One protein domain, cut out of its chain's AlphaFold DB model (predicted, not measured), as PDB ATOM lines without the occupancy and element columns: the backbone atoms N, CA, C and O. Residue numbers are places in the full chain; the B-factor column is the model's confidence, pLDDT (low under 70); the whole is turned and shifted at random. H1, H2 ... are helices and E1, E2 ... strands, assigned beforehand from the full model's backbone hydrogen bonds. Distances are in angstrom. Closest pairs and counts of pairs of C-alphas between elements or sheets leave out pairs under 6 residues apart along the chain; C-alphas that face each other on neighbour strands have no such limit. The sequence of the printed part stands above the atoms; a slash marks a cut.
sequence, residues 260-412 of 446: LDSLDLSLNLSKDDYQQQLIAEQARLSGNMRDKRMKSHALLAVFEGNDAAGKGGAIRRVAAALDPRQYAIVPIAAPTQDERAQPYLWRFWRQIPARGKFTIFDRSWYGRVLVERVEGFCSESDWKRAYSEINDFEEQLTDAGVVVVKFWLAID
ATOM      1  N   LEU A 260       8.830  17.966 -11.536       88.75
ATOM      2  CA  LEU A 260       9.947  18.905 -11.599       88.75
ATOM      3  C   LEU A 260      10.145  19.663 -10.278       88.75
ATOM      4  O   LEU A 260      11.291  19.887  -9.901       88.75
ATOM      5  N   ASP A 261       9.067  19.972  -9.552       87.69
ATOM      6  CA  ASP A 261       9.133  20.656  -8.249       87.69
ATOM      7  C   ASP A 261       9.741  19.769  -7.156       87.69
ATOM      8  O   ASP A 261      10.294  20.262  -6.176       87.69
ATOM      9  N   SER A 262       9.666  18.445  -7.326       89.19
ATOM     10  CA  SER A 262      10.249  17.472  -6.392       89.19
ATOM     11  C   SER A 262      11.764  17.271  -6.548       89.19
ATOM     12  O   SER A 262      12.371  16.544  -5.759       89.19
ATOM     13  N   LEU A 263      12.389  17.874  -7.568       93.31
ATOM     14  CA  LEU A 263      13.809  17.681  -7.861       93.31
ATOM     15  C   LEU A 263      14.696  18.530  -6.944       93.31
ATOM     16  O   LEU A 263      14.543  19.747  -6.856       93.31
ATOM     17  N   ASP A 264      15.711  17.904  -6.348       94.81
ATOM     18  CA  ASP A 264      16.802  18.635  -5.701       94.81
ATOM     19  C   ASP A 264      17.786  19.155  -6.763       94.81
ATOM     20  O   ASP A 264      18.698  18.454  -7.211       94.81
ATOM     21  N   LEU A 265      17.583  20.406  -7.183       95.12
ATOM     22  CA  LEU A 265      18.437  21.088  -8.161       95.12
ATOM     23  C   LEU A 265      19.753  21.616  -7.558       95.12
ATOM     24  O   LEU A 265      20.580  22.155  -8.294       95.12
ATOM     25  N   SER A 266      19.971  21.464  -6.244       94.31
ATOM     26  CA  SER A 266      21.202  21.907  -5.569       94.31
ATOM     27  C   SER A 266      22.353  20.897  -5.683       94.31
ATOM     28  O   SER A 266      23.519  21.242  -5.438       94.31
ATOM     29  N   LEU A 267      22.046  19.659  -6.090       96.25
ATOM     30  CA  LEU A 267      23.018  18.585  -6.246       96.25
ATOM     31  C   LEU A 267      24.138  18.982  -7.212       96.25
ATOM     32  O   LEU A 267      23.919  19.404  -8.348       96.25
ATOM     33  N   ASN A 268      25.372  18.804  -6.754       96.38
ATOM     34  CA  ASN A 268      26.576  19.095  -7.516       96.38
ATOM     35  C   ASN A 268      27.682  18.088  -7.180       96.38
ATOM     36  O   ASN A 268      27.619  17.381  -6.176       96.38
ATOM     37  N   LEU A 269      28.694  18.019  -8.044       96.81
ATOM     38  CA  LEU A 269      29.902  17.233  -7.814       96.81
ATOM     39  C   LEU A 269      31.093  18.171  -7.652       96.81
ATOM     40  O   LEU A 269      31.243  19.132  -8.416       96.81
ATOM     41  N   SER A 270      31.970  17.848  -6.699       97.88
ATOM     42  CA  SER A 270      33.269  18.504  -6.593       97.88
ATOM     43  C   SER A 270      34.087  18.256  -7.866       97.88
ATOM     44  O   SER A 270      33.839  17.318  -8.629       97.88
ATOM     45  N   LYS A 271      35.082  19.108  -8.122       96.94
ATOM     46  CA  LYS A 271      35.912  18.991  -9.328       96.94
ATOM     47  C   LYS A 271      36.634  17.641  -9.399       96.94
ATOM     48  O   LYS A 271      36.702  17.060 -10.483       96.94
ATOM     49  N   ASP A 272      37.138  17.164  -8.266       97.19
ATOM     50  CA  ASP A 272      37.907  15.924  -8.185       97.19
ATOM     51  C   ASP A 272      36.985  14.707  -8.339       97.19
ATOM     52  O   ASP A 272      37.258  13.840  -9.173       97.19
ATOM     53  N   ASP A 273      35.833  14.701  -7.655       97.56
ATOM     54  CA  ASP A 273      34.832  13.633  -7.789       97.56
ATOM     55  C   ASP A 273      34.294  13.547  -9.218       97.56
ATOM     56  O   ASP A 273      34.202  12.461  -9.789       97.56
ATOM     57  N   TYR A 274      33.984  14.693  -9.836       97.75
ATOM     58  CA  TYR A 274      33.520  14.744 -11.220       97.75
ATOM     59  C   TYR A 274      34.544  14.129 -12.178       97.75
ATOM     60  O   TYR A 274      34.169  13.353 -13.055       97.75
ATOM     61  N   GLN A 275      35.833  14.450 -12.029       97.19
ATOM     62  CA  GLN A 275      36.873  13.896 -12.900       97.19
ATOM     63  C   GLN A 275      37.011  12.380 -12.728       97.19
ATOM     64  O   GLN A 275      37.078  11.664 -13.729       97.19
ATOM     65  N   GLN A 276      37.008  11.891 -11.487       97.94
ATOM     66  CA  GLN A 276      37.117  10.461 -11.199       97.94
ATOM     67  C   GLN A 276      35.901   9.679 -11.714       97.94
ATOM     68  O   GLN A 276      36.062   8.698 -12.446       97.94
ATOM     69  N   GLN A 277      34.686  10.135 -11.394       98.25
ATOM     70  CA  GLN A 277      33.452   9.467 -11.812       98.25
ATOM     71  C   GLN A 277      33.259   9.517 -13.330       98.25
ATOM     72  O   GLN A 277      32.862   8.518 -13.929       98.25
ATOM     73  N   LEU A 278      33.597  10.639 -13.979       98.25
ATOM     74  CA  LEU A 278      33.519  10.753 -15.434       98.25
ATOM     75  C   LEU A 278      34.396   9.701 -16.121       98.25
ATOM     76  O   LEU A 278      33.920   9.026 -17.029       98.25
ATOM     77  N   ILE A 279      35.650   9.534 -15.690       97.81
ATOM     78  CA  ILE A 279      36.561   8.539 -16.275       97.81
ATOM     79  C   ILE A 279      36.008   7.123 -16.081       97.81
ATOM     80  O   ILE A 279      35.995   6.333 -17.029       97.81
ATOM     81  N   ALA A 280      35.522   6.808 -14.876       98.38
ATOM     82  CA  ALA A 280      34.971   5.494 -14.557       98.38
ATOM     83  C   ALA A 280      33.749   5.152 -15.427       98.38
ATOM     84  O   ALA A 280      33.710   4.091 -16.057       98.38
ATOM     85  N   GLU A 281      32.782   6.064 -15.534       98.38
ATOM     86  CA  GLU A 281      31.560   5.828 -16.310       98.38
ATOM     87  C   GLU A 281      31.808   5.853 -17.826       98.38
ATOM     88  O   GLU A 281      31.200   5.076 -18.564       98.38
ATOM     89  N   GLN A 282      32.760   6.656 -18.317       98.38
ATOM     90  CA  GLN A 282      33.184   6.594 -19.722       98.38
ATOM     91  C   GLN A 282      33.838   5.244 -20.055       98.38
ATOM     92  O   GLN A 282      33.514   4.633 -21.078       98.38
ATOM     93  N   ALA A 283      34.717   4.738 -19.184       98.06
ATOM     94  CA  ALA A 283      35.320   3.418 -19.352       98.06
ATOM     95  C   ALA A 283      34.258   2.307 -19.328       98.06
ATOM     96  O   ALA A 283      34.296   1.395 -20.159       98.06
ATOM     97  N   ARG A 284      33.268   2.417 -18.433       98.44
ATOM     98  CA  ARG A 284      32.138   1.486 -18.340       98.44
ATOM     99  C   ARG A 284      31.279   1.491 -19.602       98.44
ATOM    100  O   ARG A 284      31.003   0.421 -20.143       98.44
ATOM    101  N   LEU A 285      30.899   2.666 -20.110       97.88
ATOM    102  CA  LEU A 285      30.142   2.796 -21.359       97.88
ATOM    103  C   LEU A 285      30.914   2.191 -22.540       97.88
ATOM    104  O   LEU A 285      30.358   1.402 -23.301       97.88
ATOM    105  N   SER A 286      32.206   2.503 -22.657       97.19
ATOM    106  CA  SER A 286      33.082   1.936 -23.687       97.19
ATOM    107  C   SER A 286      33.195   0.412 -23.594       97.19
ATOM    108  O   SER A 286      33.226  -0.277 -24.616       97.19
ATOM    109  N   GLY A 287      33.256  -0.131 -22.375       97.69
ATOM    110  CA  GLY A 287      33.242  -1.570 -22.120       97.69
ATOM    111  C   GLY A 287      31.933  -2.216 -22.568       97.69
ATOM    112  O   GLY A 287      31.957  -3.175 -23.336       97.69
ATOM    113  N   ASN A 288      30.796  -1.638 -22.170       96.81
ATOM    114  CA  ASN A 288      29.468  -2.128 -22.541       96.81
ATOM    115  C   ASN A 288      29.252  -2.100 -24.059       96.81
ATOM    116  O   ASN A 288      28.819  -3.097 -24.626       96.81
ATOM    117  N   MET A 289      29.623  -1.008 -24.736       96.75
ATOM    118  CA  MET A 289      29.483  -0.881 -26.192       96.75
ATOM    119  C   MET A 289      30.366  -1.861 -26.983       96.75
ATOM    120  O   MET A 289      30.061  -2.159 -28.137       96.75
ATOM    121  N   ARG A 290      31.458  -2.365 -26.392       95.75
ATOM    122  CA  ARG A 290      32.339  -3.380 -27.002       95.75
ATOM    123  C   ARG A 290      31.953  -4.815 -26.652       95.75
ATOM    124  O   ARG A 290      32.494  -5.748 -27.249       95.75
ATOM    125  N   ASP A 291      31.052  -5.010 -25.696       97.19
ATOM    126  CA  ASP A 291      30.618  -6.337 -25.287       97.19
ATOM    127  C   ASP A 291      29.921  -7.060 -26.450       97.19
ATOM    128  O   ASP A 291      29.096  -6.493 -27.166       97.19
ATOM    129  N   LYS A 292      30.219  -8.352 -26.625       96.44
ATOM    130  CA  LYS A 292      29.623  -9.189 -27.678       96.44
ATOM    131  C   LYS A 292      28.090  -9.205 -27.645       96.44
ATOM    132  O   LYS A 292      27.478  -9.395 -28.693       96.44
ATOM    133  N   ARG A 293      27.479  -8.993 -26.473       96.12
ATOM    134  CA  ARG A 293      26.022  -8.915 -26.289       96.12
ATOM    135  C   ARG A 293      25.406  -7.743 -27.052       96.12
ATOM    136  O   ARG A 293      24.283  -7.872 -27.522       96.12
ATOM    137  N   MET A 294      26.152  -6.658 -27.288       95.12
ATOM    138  CA  MET A 294      25.669  -5.534 -28.097       95.12
ATOM    139  C   MET A 294      25.375  -5.907 -29.551       95.12
ATOM    140  O   MET A 294      24.647  -5.184 -30.210       95.12
ATOM    141  N   LYS A 295      25.848  -7.052 -30.065       93.00
ATOM    142  CA  LYS A 295      25.448  -7.538 -31.401       93.00
ATOM    143  C   LYS A 295      23.958  -7.890 -31.497       93.00
ATOM    144  O   LYS A 295      23.418  -7.934 -32.598       93.00
ATOM    145  N   SER A 296      23.306  -8.147 -30.365       94.06
ATOM    146  CA  SER A 296      21.871  -8.445 -30.279       94.06
ATOM    147  C   SER A 296      21.036  -7.240 -29.838       94.06
ATOM    148  O   SER A 296      19.817  -7.355 -29.773       94.06
ATOM    149  N   HIS A 297      21.674  -6.101 -29.561       97.06
ATOM    150  CA  HIS A 297      21.029  -4.890 -29.058       97.06
ATOM    151  C   HIS A 297      21.405  -3.674 -29.897       97.06
ATOM    152  O   HIS A 297      22.370  -3.704 -30.649       97.06
ATOM    153  N   ALA A 298      20.685  -2.575 -29.744       97.62
ATOM    154  CA  ALA A 298      21.154  -1.256 -30.161       97.62
ATOM    155  C   ALA A 298      20.958  -0.281 -29.000       97.62
ATOM    156  O   ALA A 298      20.225  -0.594 -28.064       97.62
ATOM    157  N   LEU A 299      21.613   0.876 -29.032       98.56
ATOM    158  CA  LEU A 299      21.443   1.901 -28.003       98.56
ATOM    159  C   LEU A 299      20.817   3.155 -28.606       98.56
ATOM    160  O   LEU A 299      21.243   3.619 -29.660       98.56
ATOM    161  N   LEU A 300      19.839   3.722 -27.910       98.69
ATOM    162  CA  LEU A 300      19.194   4.972 -28.269       98.69
ATOM    163  C   LEU A 300      19.142   5.896 -27.056       98.69
ATOM    164  O   LEU A 300      18.547   5.543 -26.041       98.69
ATOM    165  N   ALA A 301      19.756   7.073 -27.155       98.69
ATOM    166  CA  ALA A 301      19.705   8.083 -26.101       98.69
ATOM    167  C   ALA A 301      18.987   9.338 -26.594       98.69
ATOM    168  O   ALA A 301      19.363   9.905 -27.617       98.69
ATOM    169  N   VAL A 302      17.984   9.787 -25.847       98.81
ATOM    170  CA  VAL A 302      17.184  10.978 -26.141       98.81
ATOM    171  C   VAL A 302      17.510  12.069 -25.133       98.81
ATOM    172  O   VAL A 302      17.423  11.839 -23.927       98.81
ATOM    173  N   PHE A 303      17.868  13.256 -25.621       98.62
ATOM    174  CA  PHE A 303      18.164  14.421 -24.794       98.62
ATOM    175  C   PHE A 303      17.147  15.535 -25.035       98.62
ATOM    176  O   PHE A 303      17.183  16.226 -26.054       98.62
ATOM    177  N   GLU A 304      16.299  15.752 -24.037       98.19
ATOM    178  CA  GLU A 304      15.412  16.902 -23.900       98.19
ATOM    179  C   GLU A 304      15.794  17.722 -22.658       98.19
ATOM    180  O   GLU A 304      16.709  17.379 -21.904       98.19
ATOM    181  N   GLY A 305      15.149  18.869 -22.467       95.50
ATOM    182  CA  GLY A 305      15.396  19.748 -21.323       95.50
ATOM    183  C   GLY A 305      15.391  21.219 -21.697       95.50
ATOM    184  O   GLY A 305      15.376  21.567 -22.884       95.50
ATOM    185  N   ASN A 306      15.450  22.075 -20.679       93.75
ATOM    186  CA  ASN A 306      15.302  23.518 -20.841       93.75
ATOM    187  C   ASN A 306      16.394  24.128 -21.735       93.75
ATOM    188  O   ASN A 306      17.515  23.608 -21.860       93.75
ATOM    189  N   ASP A 307      16.095  25.282 -22.328       89.19
ATOM    190  CA  ASP A 307      17.104  26.047 -23.050       89.19
ATOM    191  C   ASP A 307      18.235  26.443 -22.092       89.19
ATOM    192  O   ASP A 307      18.021  26.799 -20.935       89.19
ATOM    193  N   ALA A 308      19.471  26.291 -22.567       89.31
ATOM    194  CA  ALA A 308      20.708  26.376 -21.784       89.31
ATOM    195  C   ALA A 308      20.926  25.345 -20.649       89.31
ATOM    196  O   ALA A 308      21.937  25.452 -19.947       89.31
ATOM    197  N   ALA A 309      20.127  24.274 -20.544       93.88
ATOM    198  CA  ALA A 309      20.327  23.218 -19.536       93.88
ATOM    199  C   ALA A 309      21.649  22.435 -19.676       93.88
ATOM    200  O   ALA A 309      22.195  21.950 -18.688       93.88
ATOM    201  N   GLY A 310      22.240  22.393 -20.877       93.62
ATOM    202  CA  GLY A 310      23.573  21.809 -21.100       93.62
ATOM    203  C   GLY A 310      23.606  20.514 -21.918       93.62
ATOM    204  O   GLY A 310      24.645  19.856 -21.932       93.62
ATOM    205  N   LYS A 311      22.529  20.193 -22.653       95.69
ATOM    206  CA  LYS A 311      22.377  18.999 -23.517       95.69
ATOM    207  C   LYS A 311      23.617  18.685 -24.358       95.69
ATOM    208  O   LYS A 311      24.264  17.665 -24.145       95.69
ATOM    209  N   GLY A 312      24.047  19.615 -25.214       93.69
ATOM    210  CA  GLY A 312      25.235  19.412 -26.057       93.69
ATOM    211  C   GLY A 312      26.540  19.177 -25.276       93.69
ATOM    212  O   GLY A 312      27.442  18.493 -25.755       93.69
ATOM    213  N   GLY A 313      26.652  19.705 -24.052       94.56
ATOM    214  CA  GLY A 313      27.781  19.428 -23.164       94.56
ATOM    215  C   GLY A 313      27.778  17.984 -22.666       94.56
ATOM    216  O   GLY A 313      28.811  17.321 -22.755       94.56
ATOM    217  N   ALA A 314      26.621  17.500 -22.204       97.81
ATOM    218  CA  ALA A 314      26.419  16.122 -21.763       97.81
ATOM    219  C   ALA A 314      26.642  15.124 -22.912       97.81
ATOM    220  O   ALA A 314      27.455  14.208 -22.781       97.81
ATOM    221  N   ILE A 315      26.034  15.374 -24.077       97.81
ATOM    222  CA  ILE A 315      26.211  14.564 -25.292       97.81
ATOM    223  C   ILE A 315      27.693  14.456 -25.665       97.81
ATOM    224  O   ILE A 315      28.192  13.365 -25.929       97.81
ATOM    225  N   ARG A 316      28.446  15.562 -25.613       97.38
ATOM    226  CA  ARG A 316      29.887  15.547 -25.906       97.38
ATOM    227  C   ARG A 316      30.687  14.680 -24.926       97.38
ATOM    228  O   ARG A 316      31.705  14.121 -25.319       97.38
ATOM    229  N   ARG A 317      30.276  14.580 -23.655       97.88
ATOM    230  CA  ARG A 317      30.936  13.707 -22.663       97.88
ATOM    231  C   ARG A 317      30.644  12.233 -22.923       97.88
ATOM    232  O   ARG A 317      31.562  11.429 -22.807       97.88
ATOM    233  N   VAL A 318      29.421  11.910 -23.337       97.69
ATOM    234  CA  VAL A 318      29.045  10.563 -23.791       97.69
ATOM    235  C   VAL A 318      29.839  10.179 -25.041       97.69
ATOM    236  O   VAL A 318      30.498   9.145 -25.057       97.69
ATOM    237  N   ALA A 319      29.854  11.046 -26.055       95.81
ATOM    238  CA  ALA A 319      30.584  10.827 -27.302       95.81
ATOM    239  C   ALA A 319      32.091  10.621 -27.075       95.81
ATOM    240  O   ALA A 319      32.693   9.747 -27.686       95.81
ATOM    241  N   ALA A 320      32.694  11.365 -26.140       96.50
ATOM    242  CA  ALA A 320      34.112  11.232 -25.801       96.50
ATOM    243  C   ALA A 320      34.501   9.859 -25.212       96.50
ATOM    244  O   ALA A 320      35.688   9.556 -25.145       96.50
ATOM    245  N   ALA A 321      33.537   9.036 -24.786       96.44
ATOM    246  CA  ALA A 321      33.796   7.676 -24.311       96.44
ATOM    247  C   ALA A 321      34.006   6.655 -25.446       96.44
ATOM    248  O   ALA A 321      34.417   5.521 -25.186       96.44
ATOM    249  N   LEU A 322      33.666   7.016 -26.687       97.12
ATOM    250  CA  LEU A 322      33.494   6.088 -27.802       97.12
ATOM    251  C   LEU A 322      34.240   6.562 -29.053       97.12
ATOM    252  O   LEU A 322      34.500   7.749 -29.239       97.12
ATOM    253  N   ASP A 323      34.548   5.623 -29.946       96.44
ATOM    254  CA  ASP A 323      35.015   5.955 -31.292       96.44
ATOM    255  C   ASP A 323      33.839   6.515 -32.125       96.44
ATOM    256  O   ASP A 323      32.748   5.936 -32.082       96.44
ATOM    257  N   PRO A 324      34.024   7.589 -32.920       95.69
ATOM    258  CA  PRO A 324      32.958   8.175 -33.738       95.69
ATOM    259  C   PRO A 324      32.259   7.217 -34.712       95.69
ATOM    260  O   PRO A 324      31.147   7.494 -35.142       95.69
ATOM    261  N   ARG A 325      32.855   6.068 -35.058       94.94
ATOM    262  CA  ARG A 325      32.220   5.026 -35.895       94.94
ATOM    263  C   ARG A 325      31.187   4.182 -35.139       94.94
ATOM    264  O   ARG A 325      30.472   3.378 -35.751       94.94
ATOM    265  N   GLN A 326      31.151   4.300 -33.811       94.19
ATOM    266  CA  GLN A 326      30.243   3.555 -32.940       94.19
ATOM    267  C   GLN A 326      28.920   4.285 -32.705       94.19
ATOM    268  O   GLN A 326      27.953   3.627 -32.323       94.19
ATOM    269  N   TYR A 327      28.865   5.602 -32.937       97.25
ATOM    270  CA  TYR A 327      27.677   6.404 -32.672       97.25
ATOM    271  C   TYR A 327      27.300   7.341 -33.824       97.25
ATOM    272  O   TYR A 327      28.141   7.756 -34.615       97.25
ATOM    273  N   ALA A 328      26.029   7.725 -33.868       98.12
ATOM    274  CA  ALA A 328      25.507   8.816 -34.680       98.12
ATOM    275  C   ALA A 328      24.809   9.833 -33.768       98.12
ATOM    276  O   ALA A 328      24.067   9.446 -32.867       98.12
ATOM    277  N   ILE A 329      25.047  11.129 -33.981       98.31
ATOM    278  CA  ILE A 329      24.335  12.203 -33.275       98.31
ATOM    279  C   ILE A 329      23.392  12.862 -34.271       98.31
ATOM    280  O   ILE A 329      23.835  13.342 -35.313       98.31
ATOM    281  N   VAL A 330      22.110  12.890 -33.933       98.31
ATOM    282  CA  VAL A 330      21.035  13.417 -34.766       98.31
ATOM    283  C   VAL A 330      20.439  14.638 -34.067       98.31
ATOM    284  O   VAL A 330      19.623  14.486 -33.155       98.31
ATOM    285  N   PRO A 331      20.856  15.858 -34.447       97.12
ATOM    286  CA  PRO A 331      20.207  17.071 -33.976       97.12
ATOM    287  C   PRO A 331      18.856  17.240 -34.677       97.12
ATOM    288  O   PRO A 331      18.800  17.361 -35.901       97.12
ATOM    289  N   ILE A 332      17.767  17.258 -33.908       97.31
ATOM    290  CA  ILE A 332      16.418  17.430 -34.450       97.31
ATOM    291  C   ILE A 332      16.054  18.910 -34.501       97.31
ATOM    292  O   ILE A 332      16.069  19.630 -33.499       97.31
ATOM    293  N   ALA A 333      15.701  19.349 -35.705       92.50
ATOM    294  CA  ALA A 333      15.271  20.701 -36.018       92.50
ATOM    295  C   ALA A 333      13.869  20.691 -36.655       92.50
ATOM    296  O   ALA A 333      13.164  19.676 -36.637       92.50
ATOM    297  N   ALA A 334      13.463  21.835 -37.209       93.75
ATOM    298  CA  ALA A 334      12.267  21.916 -38.037       93.75
ATOM    299  C   ALA A 334      12.357  20.911 -39.205       93.75
ATOM    300  O   ALA A 334      13.444  20.740 -39.767       93.75
ATOM    301  N   PRO A 335      11.244  20.251 -39.572       96.50
ATOM    302  CA  PRO A 335      11.271  19.245 -40.620       96.50
ATOM    303  C   PRO A 335      11.694  19.793 -41.971       96.50
ATOM    304  O   PRO A 335      11.296  20.894 -42.365       96.50
ATOM    305  N   THR A 336      12.397  18.957 -42.726       96.94
ATOM    306  CA  THR A 336      12.632  19.199 -44.152       96.94
ATOM    307  C   THR A 336      11.349  19.016 -44.971       96.94
ATOM    308  O   THR A 336      10.323  18.543 -44.478       96.94
ATOM    309  N   GLN A 337      11.383  19.394 -46.253       95.19
ATOM    310  CA  GLN A 337      10.244  19.198 -47.155       95.19
ATOM    311  C   GLN A 337       9.845  17.719 -47.271       95.19
ATOM    312  O   GLN A 337       8.663  17.410 -47.131       95.19
ATOM    313  N   ASP A 338      10.821  16.822 -47.418       94.94
ATOM    314  CA  ASP A 338      10.584  15.376 -47.501       94.94
ATOM    315  C   ASP A 338       9.961  14.823 -46.213       94.94
ATOM    316  O   ASP A 338       9.071  13.979 -46.255       94.94
ATOM    317  N   GLU A 339      10.381  15.334 -45.053       97.44
ATOM    318  CA  GLU A 339       9.834  14.922 -43.757       97.44
ATOM    319  C   GLU A 339       8.400  15.416 -43.534       97.44
ATOM    320  O   GLU A 339       7.630  14.740 -42.860       97.44
ATOM    321  N   ARG A 340       8.015  16.569 -44.100       95.88
ATOM    322  CA  ARG A 340       6.621  17.068 -44.066       95.88
ATOM    323  C   ARG A 340       5.689  16.296 -45.000       95.88
ATOM    324  O   ARG A 340       4.473  16.278 -44.779       95.88
ATOM    325  N   ALA A 341       6.252  15.671 -46.031       96.06
ATOM    326  CA  ALA A 341       5.530  14.818 -46.966       96.06
ATOM    327  C   ALA A 341       5.242  13.413 -46.402       96.06
ATOM    328  O   ALA A 341       4.692  12.575 -47.115       96.06
ATOM    329  N   GLN A 342       5.612  13.151 -45.145       97.88
ATOM    330  CA  GLN A 342       5.490  11.867 -44.456       97.88
ATOM    331  C   GLN A 342       4.809  12.046 -43.081       97.88
ATOM    332  O   GLN A 342       4.730  13.178 -42.590       97.88
ATOM    333  N   PRO A 343       4.334  10.962 -42.435       97.44
ATOM    334  CA  PRO A 343       3.810  11.012 -41.077       97.44
ATOM    335  C   PRO A 343       4.906  11.394 -40.083       97.44
ATOM    336  O   PRO A 343       6.082  11.078 -40.282       97.44
ATOM    337  N   TYR A 344       4.524  12.016 -38.972       98.12
ATOM    338  CA  TYR A 344       5.439  12.590 -37.984       98.12
ATOM    339  C   TYR A 344       6.603  11.682 -37.582       98.12
ATOM    340  O   TYR A 344       7.766  12.097 -37.618       98.12
ATOM    341  N   LEU A 345       6.295  10.428 -37.234       98.56
ATOM    342  CA  LEU A 345       7.282   9.482 -36.721       98.56
ATOM    343  C   LEU A 345       8.279   8.991 -37.782       98.56
ATOM    344  O   LEU A 345       9.346   8.483 -37.431       98.56
ATOM    345  N   TRP A 346       7.993   9.193 -39.072       98.62
ATOM    346  CA  TRP A 346       8.840   8.741 -40.177       98.62
ATOM    347  C   TRP A 346      10.268   9.289 -40.084       98.62
ATOM    348  O   TRP A 346      11.244   8.552 -40.264       98.62
ATOM    349  N   ARG A 347      10.409  10.572 -39.723       97.94
ATOM    350  CA  ARG A 347      11.725  11.226 -39.624       97.94
ATOM    351  C   ARG A 347      12.604  10.670 -38.504       97.94
ATOM    352  O   ARG A 347      13.819  10.839 -38.547       97.94
ATOM    353  N   PHE A 348      12.005  10.018 -37.507       98.50
ATOM    354  CA  PHE A 348      12.736   9.396 -36.405       98.50
ATOM    355  C   PHE A 348      13.021   7.928 -36.707       98.50
ATOM    356  O   PHE A 348      14.146   7.482 -36.493       98.50
ATOM    357  N   TRP A 349      12.062   7.208 -37.304       98.44
ATOM    358  CA  TRP A 349      12.258   5.828 -37.756       98.44
ATOM    359  C   TRP A 349      13.476   5.679 -38.670       98.44
ATOM    360  O   TRP A 349      14.287   4.780 -38.464       98.44
ATOM    361  N   ARG A 350      13.682   6.605 -39.614       96.62
ATOM    362  CA  ARG A 350      14.851   6.593 -40.518       96.62
ATOM    363  C   ARG A 350      16.215   6.729 -39.820       96.62
ATOM    364  O   ARG A 350      17.228   6.500 -40.468       96.62
ATOM    365  N   GLN A 351      16.245   7.142 -38.552       97.88
ATOM    366  CA  GLN A 351      17.466   7.367 -37.764       97.88
ATOM    367  C   GLN A 351      17.661   6.325 -36.650       97.88
ATOM    368  O   GLN A 351      18.623   6.407 -35.878       97.88
ATOM    369  N   ILE A 352      16.744   5.358 -36.532       98.06
ATOM    370  CA  ILE A 352      16.876   4.266 -35.567       98.06
ATOM    371  C   ILE A 352      18.155   3.480 -35.867       98.06
ATOM    372  O   ILE A 352      18.418   3.187 -37.029       98.06
ATOM    373  N   PRO A 353      18.969   3.159 -34.847       97.06
ATOM    374  CA  PRO A 353      20.230   2.467 -35.052       97.06
ATOM    375  C   PRO A 353      20.020   0.993 -35.395       97.06
ATOM    376  O   PRO A 353      19.220   0.297 -34.765       97.06
ATOM    377  N   ALA A 354      20.852   0.493 -36.305       96.56
ATOM    378  CA  ALA A 354      21.064  -0.934 -36.486       96.56
ATOM    379  C   ALA A 354      21.612  -1.584 -35.199       96.56
ATOM    380  O   ALA A 354      22.271  -0.940 -34.375       96.56
ATOM    381  N   ARG A 355      21.424  -2.898 -35.047       96.12
ATOM    382  CA  ARG A 355      22.064  -3.679 -33.974       96.12
ATOM    383  C   ARG A 355      23.582  -3.448 -33.924       96.12
ATOM    384  O   ARG A 355      24.266  -3.397 -34.944       96.12
ATOM    385  N   GLY A 356      24.118  -3.303 -32.717       95.56
ATOM    386  CA  GLY A 356      25.509  -2.958 -32.436       95.56
ATOM    387  C   GLY A 356      25.853  -1.475 -32.603       95.56
ATOM    388  O   GLY A 356      27.015  -1.114 -32.412       95.56
ATOM    389  N   LYS A 357      24.889  -0.614 -32.958       96.38
ATOM    390  CA  LYS A 357      25.084   0.835 -33.116       96.38
ATOM    391  C   LYS A 357      24.411   1.634 -32.003       96.38
ATOM    392  O   LYS A 357      23.591   1.121 -31.239       96.38
ATOM    393  N   PHE A 358      24.796   2.903 -31.922       98.38
ATOM    394  CA  PHE A 358      24.278   3.869 -30.967       98.38
ATOM    395  C   PHE A 358      23.811   5.135 -31.692       98.38
ATOM    396  O   PHE A 358      24.606   5.769 -32.380       98.38
ATOM    397  N   THR A 359      22.556   5.536 -31.510       98.69
ATOM    398  CA  THR A 359      22.070   6.851 -31.950       98.69
ATOM    399  C   THR A 359      21.782   7.742 -30.743       98.69
ATOM    400  O   THR A 359      21.197   7.306 -29.751       98.69
ATOM    401  N   ILE A 360      22.190   9.007 -30.831       98.81
ATOM    402  CA  ILE A 360      21.893  10.058 -29.858       98.81
ATOM    403  C   ILE A 360      21.007  11.098 -30.537       98.81
ATOM    404  O   ILE A 360      21.433  11.730 -31.499       98.81
ATOM    405  N   PHE A 361      19.812  11.312 -30.006       98.81
ATOM    406  CA  PHE A 361      18.903  12.375 -30.414       98.81
ATOM    407  C   PHE A 361      19.107  13.609 -29.519       98.81
ATOM    408  O   PHE A 361      18.889  13.539 -28.308       98.81
ATOM    409  N   ASP A 362      19.549  14.729 -30.106       97.88
ATOM    410  CA  ASP A 362      19.537  16.055 -29.463       97.88
ATOM    411  C   ASP A 362      18.250  16.766 -29.891       97.88
ATOM    412  O   ASP A 362      18.158  17.234 -31.030       97.88
ATOM    413  N   ARG A 363      17.253  16.788 -28.995       97.25
ATOM    414  CA  ARG A 363      15.813  16.877 -29.314       97.25
ATOM    415  C   ARG A 363      15.297  15.649 -30.076       97.25
ATOM    416  O   ARG A 363      16.067  14.896 -30.668       97.25
ATOM    417  N   SER A 364      13.989  15.413 -30.044       98.44
ATOM    418  CA  SER A 364      13.395  14.141 -30.482       98.44
ATOM    419  C   SER A 364      11.911  14.251 -30.865       98.44
ATOM    420  O   SER A 364      11.368  15.347 -31.014       98.44
ATOM    421  N   TRP A 365      11.239  13.100 -30.990       98.50
ATOM    422  CA  TRP A 365       9.786  12.978 -31.168       98.50
ATOM    423  C   TRP A 365       8.965  13.576 -30.021       98.50
ATOM    424  O   TRP A 365       7.793  13.900 -30.210       98.50
ATOM    425  N   TYR A 366       9.563  13.798 -28.846       98.44
ATOM    426  CA  TYR A 366       8.903  14.540 -27.771       98.44
ATOM    427  C   TYR A 366       8.623  16.003 -28.148       98.44
ATOM    428  O   TYR A 366       7.783  16.639 -27.516       98.44
ATOM    429  N   GLY A 367       9.237  16.529 -29.219       96.88
ATOM    430  CA  GLY A 367       8.941  17.856 -29.758       96.88
ATOM    431  C   GLY A 367       7.445  18.109 -29.990       96.88
ATOM    432  O   GLY A 367       6.981  19.213 -29.706       96.88
ATOM    433  N   ARG A 368       6.676  17.087 -30.398       97.38
ATOM    434  CA  ARG A 368       5.221  17.193 -30.603       97.38
ATOM    435  C   ARG A 368       4.452  17.542 -29.330       97.38
ATOM    436  O   ARG A 368       3.566  18.387 -29.348       97.38
ATOM    437  N   VAL A 369       4.821  16.926 -28.211       96.12
ATOM    438  CA  VAL A 369       4.179  17.153 -26.904       96.12
ATOM    439  C   VAL A 369       4.850  18.265 -26.089       96.12
ATOM    440  O   VAL A 369       4.415  18.556 -24.975       96.12
ATOM    441  N   LEU A 370       5.889  18.893 -26.650       94.88
ATOM    442  CA  LEU A 370       6.644  20.002 -26.072       94.88
ATOM    443  C   LEU A 370       6.471  21.268 -26.925       94.88
ATOM    444  O   LEU A 370       5.477  21.976 -26.789       94.88
ATOM    445  N   VAL A 371       7.427  21.562 -27.811       92.75
ATOM    446  CA  VAL A 371       7.464  22.823 -28.564       92.75
ATOM    447  C   VAL A 371       6.282  22.970 -29.521       92.75
ATOM    448  O   VAL A 371       5.702  24.047 -29.577       92.75
ATOM    449  N   GLU A 372       5.856  21.911 -30.221       94.31
ATOM    450  CA  GLU A 372       4.721  22.023 -31.154       94.31
ATOM    451  C   GLU A 372       3.410  22.296 -30.413       94.31
ATOM    452  O   GLU A 372       2.589  23.072 -30.894       94.31
ATOM    453  N   ARG A 373       3.239  21.719 -29.218       92.25
ATOM    454  CA  ARG A 373       2.100  21.988 -28.335       92.25
ATOM    455  C   ARG A 373       2.098  23.432 -27.820       92.25
ATOM    456  O   ARG A 373       1.050  24.065 -27.807       92.25
ATOM    457  N   VAL A 374       3.247  23.942 -27.374       89.56
ATOM    458  CA  VAL A 374       3.374  25.282 -26.760       89.56
ATOM    459  C   VAL A 374       3.341  26.415 -27.797       89.56
ATOM    460  O   VAL A 374       2.885  27.524 -27.504       89.56
ATOM    461  N   GLU A 375       3.829  26.159 -29.010       89.75
ATOM    462  CA  GLU A 375       3.802  27.113 -30.127       89.75
ATOM    463  C   GLU A 375       2.576  26.953 -31.040       89.75
ATOM    464  O   GLU A 375       2.339  27.813 -31.883       89.75
ATOM    465  N   GLY A 376       1.787  25.885 -30.883       91.69
ATOM    466  CA  GLY A 376       0.619  25.621 -31.728       91.69
ATOM    467  C   GLY A 376       0.976  25.193 -33.155       91.69
ATOM    468  O   GLY A 376       0.250  25.504 -34.093       91.69
ATOM    469  N   PHE A 377       2.098  24.488 -33.345       92.31
ATOM    470  CA  PHE A 377       2.507  23.957 -34.656       92.31
ATOM    471  C   PHE A 377       1.757  22.681 -35.065       92.31
ATOM    472  O   PHE A 377       1.905  22.219 -36.195       92.31
ATOM    473  N   CYS A 378       0.971  22.108 -34.156       92.44
ATOM    474  CA  CYS A 378       0.080  20.982 -34.414       92.44
ATOM    475  C   CYS A 378      -1.267  21.214 -33.719       92.44
ATOM    476  O   CYS A 378      -1.368  22.043 -32.808       92.44
ATOM    477  N   SER A 379      -2.304  20.496 -34.151       91.38
ATOM    478  CA  SER A 379      -3.626  20.600 -33.533       91.38
ATOM    479  C   SER A 379      -3.641  19.986 -32.130       91.38
ATOM    480  O   SER A 379      -2.767  19.200 -31.753       91.38
ATOM    481  N   GLU A 380      -4.673  20.301 -31.343       90.69
ATOM    482  CA  GLU A 380      -4.821  19.714 -30.011       90.69
ATOM    483  C   GLU A 380      -4.978  18.189 -30.049       90.69
ATOM    484  O   GLU A 380      -4.420  17.475 -29.214       90.69
ATOM    485  N   SER A 381      -5.692  17.681 -31.056       89.00
ATOM    486  CA  SER A 381      -5.813  16.249 -31.322       89.00
ATOM    487  C   SER A 381      -4.464  15.594 -31.598       89.00
ATOM    488  O   SER A 381      -4.223  14.506 -31.075       89.00
ATOM    489  N   ASP A 382      -3.574  16.252 -32.346       92.00
ATOM    490  CA  ASP A 382      -2.284  15.677 -32.742       92.00
ATOM    491  C   ASP A 382      -1.368  15.435 -31.546       92.00
ATOM    492  O   ASP A 382      -0.844  14.334 -31.381       92.00
ATOM    493  N   TRP A 383      -1.178  16.432 -30.676       93.56
ATOM    494  CA  TRP A 383      -0.302  16.233 -29.519       93.56
ATOM    495  C   TRP A 383      -0.947  15.357 -28.442       93.56
ATOM    496  O   TRP A 383      -0.229  14.655 -27.729       93.56
ATOM    497  N   LYS A 384      -2.283  15.330 -28.330       91.38
ATOM    498  CA  LYS A 384      -2.974  14.438 -27.385       91.38
ATOM    499  C   LYS A 384      -2.809  12.963 -27.750       91.38
ATOM    500  O   LYS A 384      -2.520  12.165 -26.859       91.38
ATOM    501  N   ARG A 385      -2.950  12.587 -29.028       93.25
ATOM    502  CA  ARG A 385      -2.717  11.196 -29.474       93.25
ATOM    503  C   ARG A 385      -1.231  10.821 -29.507       93.25
ATOM    504  O   ARG A 385      -0.893   9.655 -29.308       93.25
ATOM    505  N   ALA A 386      -0.338  11.801 -29.670       96.06
ATOM    506  CA  ALA A 386       1.100  11.555 -29.750       96.06
ATOM    507  C   ALA A 386       1.671  10.831 -28.523       96.06
ATOM    508  O   ALA A 386       2.618  10.070 -28.672       96.06
ATOM    509  N   TYR A 387       1.110  11.003 -27.318       95.50
ATOM    510  CA  TYR A 387       1.586  10.267 -26.138       95.50
ATOM    511  C   TYR A 387       1.484   8.746 -26.316       95.50
ATOM    512  O   TYR A 387       2.453   8.034 -26.057       95.50
ATOM    513  N   SER A 388       0.334   8.241 -26.775       95.00
ATOM    514  CA  SER A 388       0.165   6.808 -27.039       95.00
ATOM    515  C   SER A 388       1.015   6.345 -28.217       95.00
ATOM    516  O   SER A 388       1.639   5.296 -28.131       95.00
ATOM    517  N   GLU A 389       1.115   7.150 -29.275       97.69
ATOM    518  CA  GLU A 389       1.918   6.809 -30.456       97.69
ATOM    519  C   GLU A 389       3.418   6.743 -30.143       97.69
ATOM    520  O   GLU A 389       4.123   5.879 -30.659       97.69
ATOM    521  N   ILE A 390       3.909   7.625 -29.268       98.56
ATOM    522  CA  ILE A 390       5.286   7.602 -28.764       98.56
ATOM    523  C   ILE A 390       5.523   6.341 -27.931       98.56
ATOM    524  O   ILE A 390       6.560   5.701 -28.089       98.56
ATOM    525  N   ASN A 391       4.569   5.955 -27.081       98.06
ATOM    526  CA  ASN A 391       4.684   4.721 -26.307       98.06
ATOM    527  C   ASN A 391       4.705   3.489 -27.220       98.06
ATOM    528  O   ASN A 391       5.564   2.633 -27.047       98.06
ATOM    529  N   ASP A 392       3.832   3.430 -28.229       97.69
ATOM    530  CA  ASP A 392       3.818   2.351 -29.224       97.69
ATOM    531  C   ASP A 392       5.111   2.299 -30.044       97.69
ATOM    532  O   ASP A 392       5.603   1.224 -30.392       97.69
ATOM    533  N   PHE A 393       5.664   3.464 -30.381       98.56
ATOM    534  CA  PHE A 393       6.949   3.582 -31.054       98.56
ATOM    535  C   PHE A 393       8.082   3.028 -30.188       98.56
ATOM    536  O   PHE A 393       8.847   2.183 -30.648       98.56
ATOM    537  N   GLU A 394       8.178   3.460 -28.932       98.56
ATOM    538  CA  GLU A 394       9.222   3.016 -28.008       98.56
ATOM    539  C   GLU A 394       9.076   1.532 -27.633       98.56
ATOM    540  O   GLU A 394      10.091   0.839 -27.561       98.56
ATOM    541  N   GLU A 395       7.847   1.018 -27.495       97.81
ATOM    542  CA  GLU A 395       7.561  -0.409 -27.290       97.81
ATOM    543  C   GLU A 395       8.155  -1.246 -28.433       97.81
ATOM    544  O   GLU A 395       8.948  -2.157 -28.185       97.81
ATOM    545  N   GLN A 396       7.899  -0.859 -29.692       97.00
ATOM    546  CA  GLN A 396       8.456  -1.531 -30.876       97.00
ATOM    547  C   GLN A 396       9.992  -1.535 -30.901       97.00
ATOM    548  O   GLN A 396      10.602  -2.492 -31.390       97.00
ATOM    549  N   LEU A 397      10.635  -0.479 -30.394       98.19
ATOM    550  CA  LEU A 397      12.091  -0.430 -30.262       98.19
ATOM    551  C   LEU A 397      12.575  -1.412 -29.189       98.19
ATOM    552  O   LEU A 397      13.493  -2.199 -29.442       98.19
ATOM    553  N   THR A 398      11.953  -1.394 -28.010       97.75
ATOM    554  CA  THR A 398      12.351  -2.254 -26.890       97.75
ATOM    555  C   THR A 398      12.128  -3.737 -27.179       97.75
ATOM    556  O   THR A 398      13.032  -4.537 -26.926       97.75
ATOM    557  N   ASP A 399      11.014  -4.099 -27.819       95.31
ATOM    558  CA  ASP A 399      10.711  -5.471 -28.246       95.31
ATOM    559  C   ASP A 399      11.731  -6.000 -29.263       95.31
ATOM    560  O   ASP A 399      12.056  -7.189 -29.289       95.31
ATOM    561  N   ALA A 400      12.295  -5.113 -30.088       95.38
ATOM    562  CA  ALA A 400      13.340  -5.446 -31.053       95.38
ATOM    563  C   ALA A 400      14.759  -5.509 -30.447       95.38
ATOM    564  O   ALA A 400      15.719  -5.823 -31.163       95.38
ATOM    565  N   GLY A 401      14.901  -5.234 -29.146       96.75
ATOM    566  CA  GLY A 401      16.168  -5.261 -28.416       96.75
ATOM    567  C   GLY A 401      16.928  -3.932 -28.404       96.75
ATOM    568  O   GLY A 401      18.114  -3.925 -28.059       96.75
ATOM    569  N   VAL A 402      16.292  -2.815 -28.766       98.31
ATOM    570  CA  VAL A 402      16.882  -1.475 -28.639       98.31
ATOM    571  C   VAL A 402      16.752  -1.001 -27.191       98.31
ATOM    572  O   VAL A 402      15.662  -0.941 -26.631       98.31
ATOM    573  N   VAL A 403      17.871  -0.630 -26.578       98.38
ATOM    574  CA  VAL A 403      17.910  -0.006 -25.255       98.38
ATOM    575  C   VAL A 403      17.609   1.481 -25.421       98.38
ATOM    576  O   VAL A 403      18.419   2.209 -25.993       98.38
ATOM    577  N   VAL A 404      16.455   1.931 -24.929       98.62
ATOM    578  CA  VAL A 404      16.013   3.330 -25.017       98.62
ATOM    579  C   VAL A 404      16.237   4.030 -23.676       98.62
ATOM    580  O   VAL A 404      15.715   3.602 -22.650       98.62
ATOM    581  N   VAL A 405      17.009   5.119 -23.679       98.56
ATOM    582  CA  VAL A 405      17.281   5.949 -22.496       98.56
ATOM    583  C   VAL A 405      16.869   7.388 -22.784       98.56
ATOM    584  O   VAL A 405      17.233   7.946 -23.819       98.56
ATOM    585  N   LYS A 406      16.109   7.999 -21.872       98.69
ATOM    586  CA  LYS A 406      15.478   9.309 -22.075       98.69
ATOM    587  C   LYS A 406      15.872  10.258 -20.954       98.69
ATOM    588  O   LYS A 406      15.673   9.941 -19.785       98.69
ATOM    589  N   PHE A 407      16.420  11.413 -21.313       98.50
ATOM    590  CA  PHE A 407      16.892  12.420 -20.374       98.50
ATOM    591  C   PHE A 407      16.112  13.718 -20.542       98.50
ATOM    592  O   PHE A 407      16.051  14.267 -21.640       98.50
ATOM    593  N   TRP A 408      15.591  14.240 -19.434       97.94
ATOM    594  CA  TRP A 408      15.154  15.626 -19.319       97.94
ATOM    595  C   TRP A 408      16.149  16.376 -18.431       97.94
ATOM    596  O   TRP A 408      16.232  16.119 -17.231       97.94
ATOM    597  N   LEU A 409      16.939  17.278 -19.014       97.38
ATOM    598  CA  LEU A 409      17.865  18.117 -18.254       97.38
ATOM    599  C   LEU A 409      17.108  19.334 -17.713       97.38
ATOM    600  O   LEU A 409      16.841  20.280 -18.460       97.38
ATOM    601  N   ALA A 410      16.788  19.293 -16.421       96.06
ATOM    602  CA  ALA A 410      16.112  20.368 -15.708       96.06
ATOM    603  C   ALA A 410      17.111  21.391 -15.143       96.06
ATOM    604  O   ALA A 410      18.147  21.022 -14.590       96.06
ATOM    605  N   ILE A 411      16.782  22.674 -15.273       95.38
ATOM    606  CA  ILE A 411      17.393  23.783 -14.526       95.38
ATOM    607  C   ILE A 411      16.287  24.746 -14.096       95.38
ATOM    608  O   ILE A 411      15.271  24.841 -14.779       95.38
ATOM    609  N   ASP A 412      16.481  25.481 -13.007       93.94
ATOM    610  CA  ASP A 412      15.533  26.521 -12.605       93.94
ATOM    611  C   ASP A 412      15.639  27.784 -13.494       93.94
ATOM    612  O   ASP A 412      16.593  27.985 -14.263       93.94
TER     613      ASP A 412
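What this domain is: This is residues 260 to 412 of the 446 residues of an uncharacterized protein of Pseudomonas syringae pv. pisi (UniProt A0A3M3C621). A twisted sheet of four parallel strands stands in the middle, with H3 packed over one face and H1 a layer farther out on that side. On the other side the long helix H8 slants away, grazing the sheet with residues 394 to 398, and the short helix H6 packs on H8, with H7 following H6 along the chain; the short helices H4 and H5 are off the sheet and apart from H8, and H4 has its centre farthest from the mean of the C-alphas, at 21.6 A. The printed part has 153 residues, with eight named helices and four named strands in the order H1 H2 E1 H3 E2 H4 H5 E3 H6 H7 H8 E4; the sheet's order is E2 E3 E1 E4 and the class is mixed. It is compact, with a radius of gyration of the C-alphas of 17.0 A and spans of 48 by 39 by 26 A.

Where its parts are: The sheet holds E2, residues 327 to 331; E3, 358 to 362; E1, 298 to 305, 23.5 A long; and E4, 402 to 409, 22.2 A long, ending at C-alpha 409 (17.865, 18.117, -18.254). H1, residues 271 to 290, is 28.7 A long and begins at C-alpha 271 (35.912, 18.991, -9.328). H8, residues 380 to 399, is 29.6 A long, with a kink of 33 degrees near residue 388. H3 is residues 311 to 319, 12.2 A long. The short helices are H2, 292 to 296; H4, 337 to 340; H5, 346 to 349; H6, 365 to 369; and H7, 371 to 375.

How they stand to each other: E1 and E4 are parallel at 15 degrees, with N 302 and O 405 2.8 A apart. E3 and E1 stand at 13 degrees, with N 361 and O 301 at 2.8 A; E2 and E3 at 19 degrees, with N 328 and O 358 at 2.8 A. These N and O pairs are within hydrogen-bond range. E2, H4 H5, E3 form a strand-helix-strand unit, two parallel neighbour strands joined through helices, with a right-handed crossover; E1, H3, E2 form a split one, E3 between its strands, also right-handed. H3 is on the sheet at a height of 8.6 A, over E3 and E1. H1 and H3 are close but not clearly touching, the C-alphas of Gln 282 and Val 318 closest at 7.0 A. H8 touches H6 with residues 382 to 390, closest at the C-alphas of Val 369 and Trp 383, 5.3 A; it only just touches H7, with 3 pairs of C-alphas within 8 A, the closest Arg 373 and Trp 383, 6.3 A. H2 is only just not on the sheet, with 4 pairs of C-alphas within 10 A. H1, H3 and H7 have every O i to N i+4 pair within hydrogen-bond range, H8 14 of 16, H2 and H6 0 of 1 each but 2 of 2 O i to N i+3 pairs; H4 and H5 are too short for an O i to N i+4 pair.

The domain as a whole: The C-alphas of Asp 272 and Ala 341 are the two farthest apart, 50.5 A. Residues 270 to 276, of which 271 to 276 belong to H1, stand free. The printed part has no cut and no long link, and no printed residue is under 70 in pLDDT.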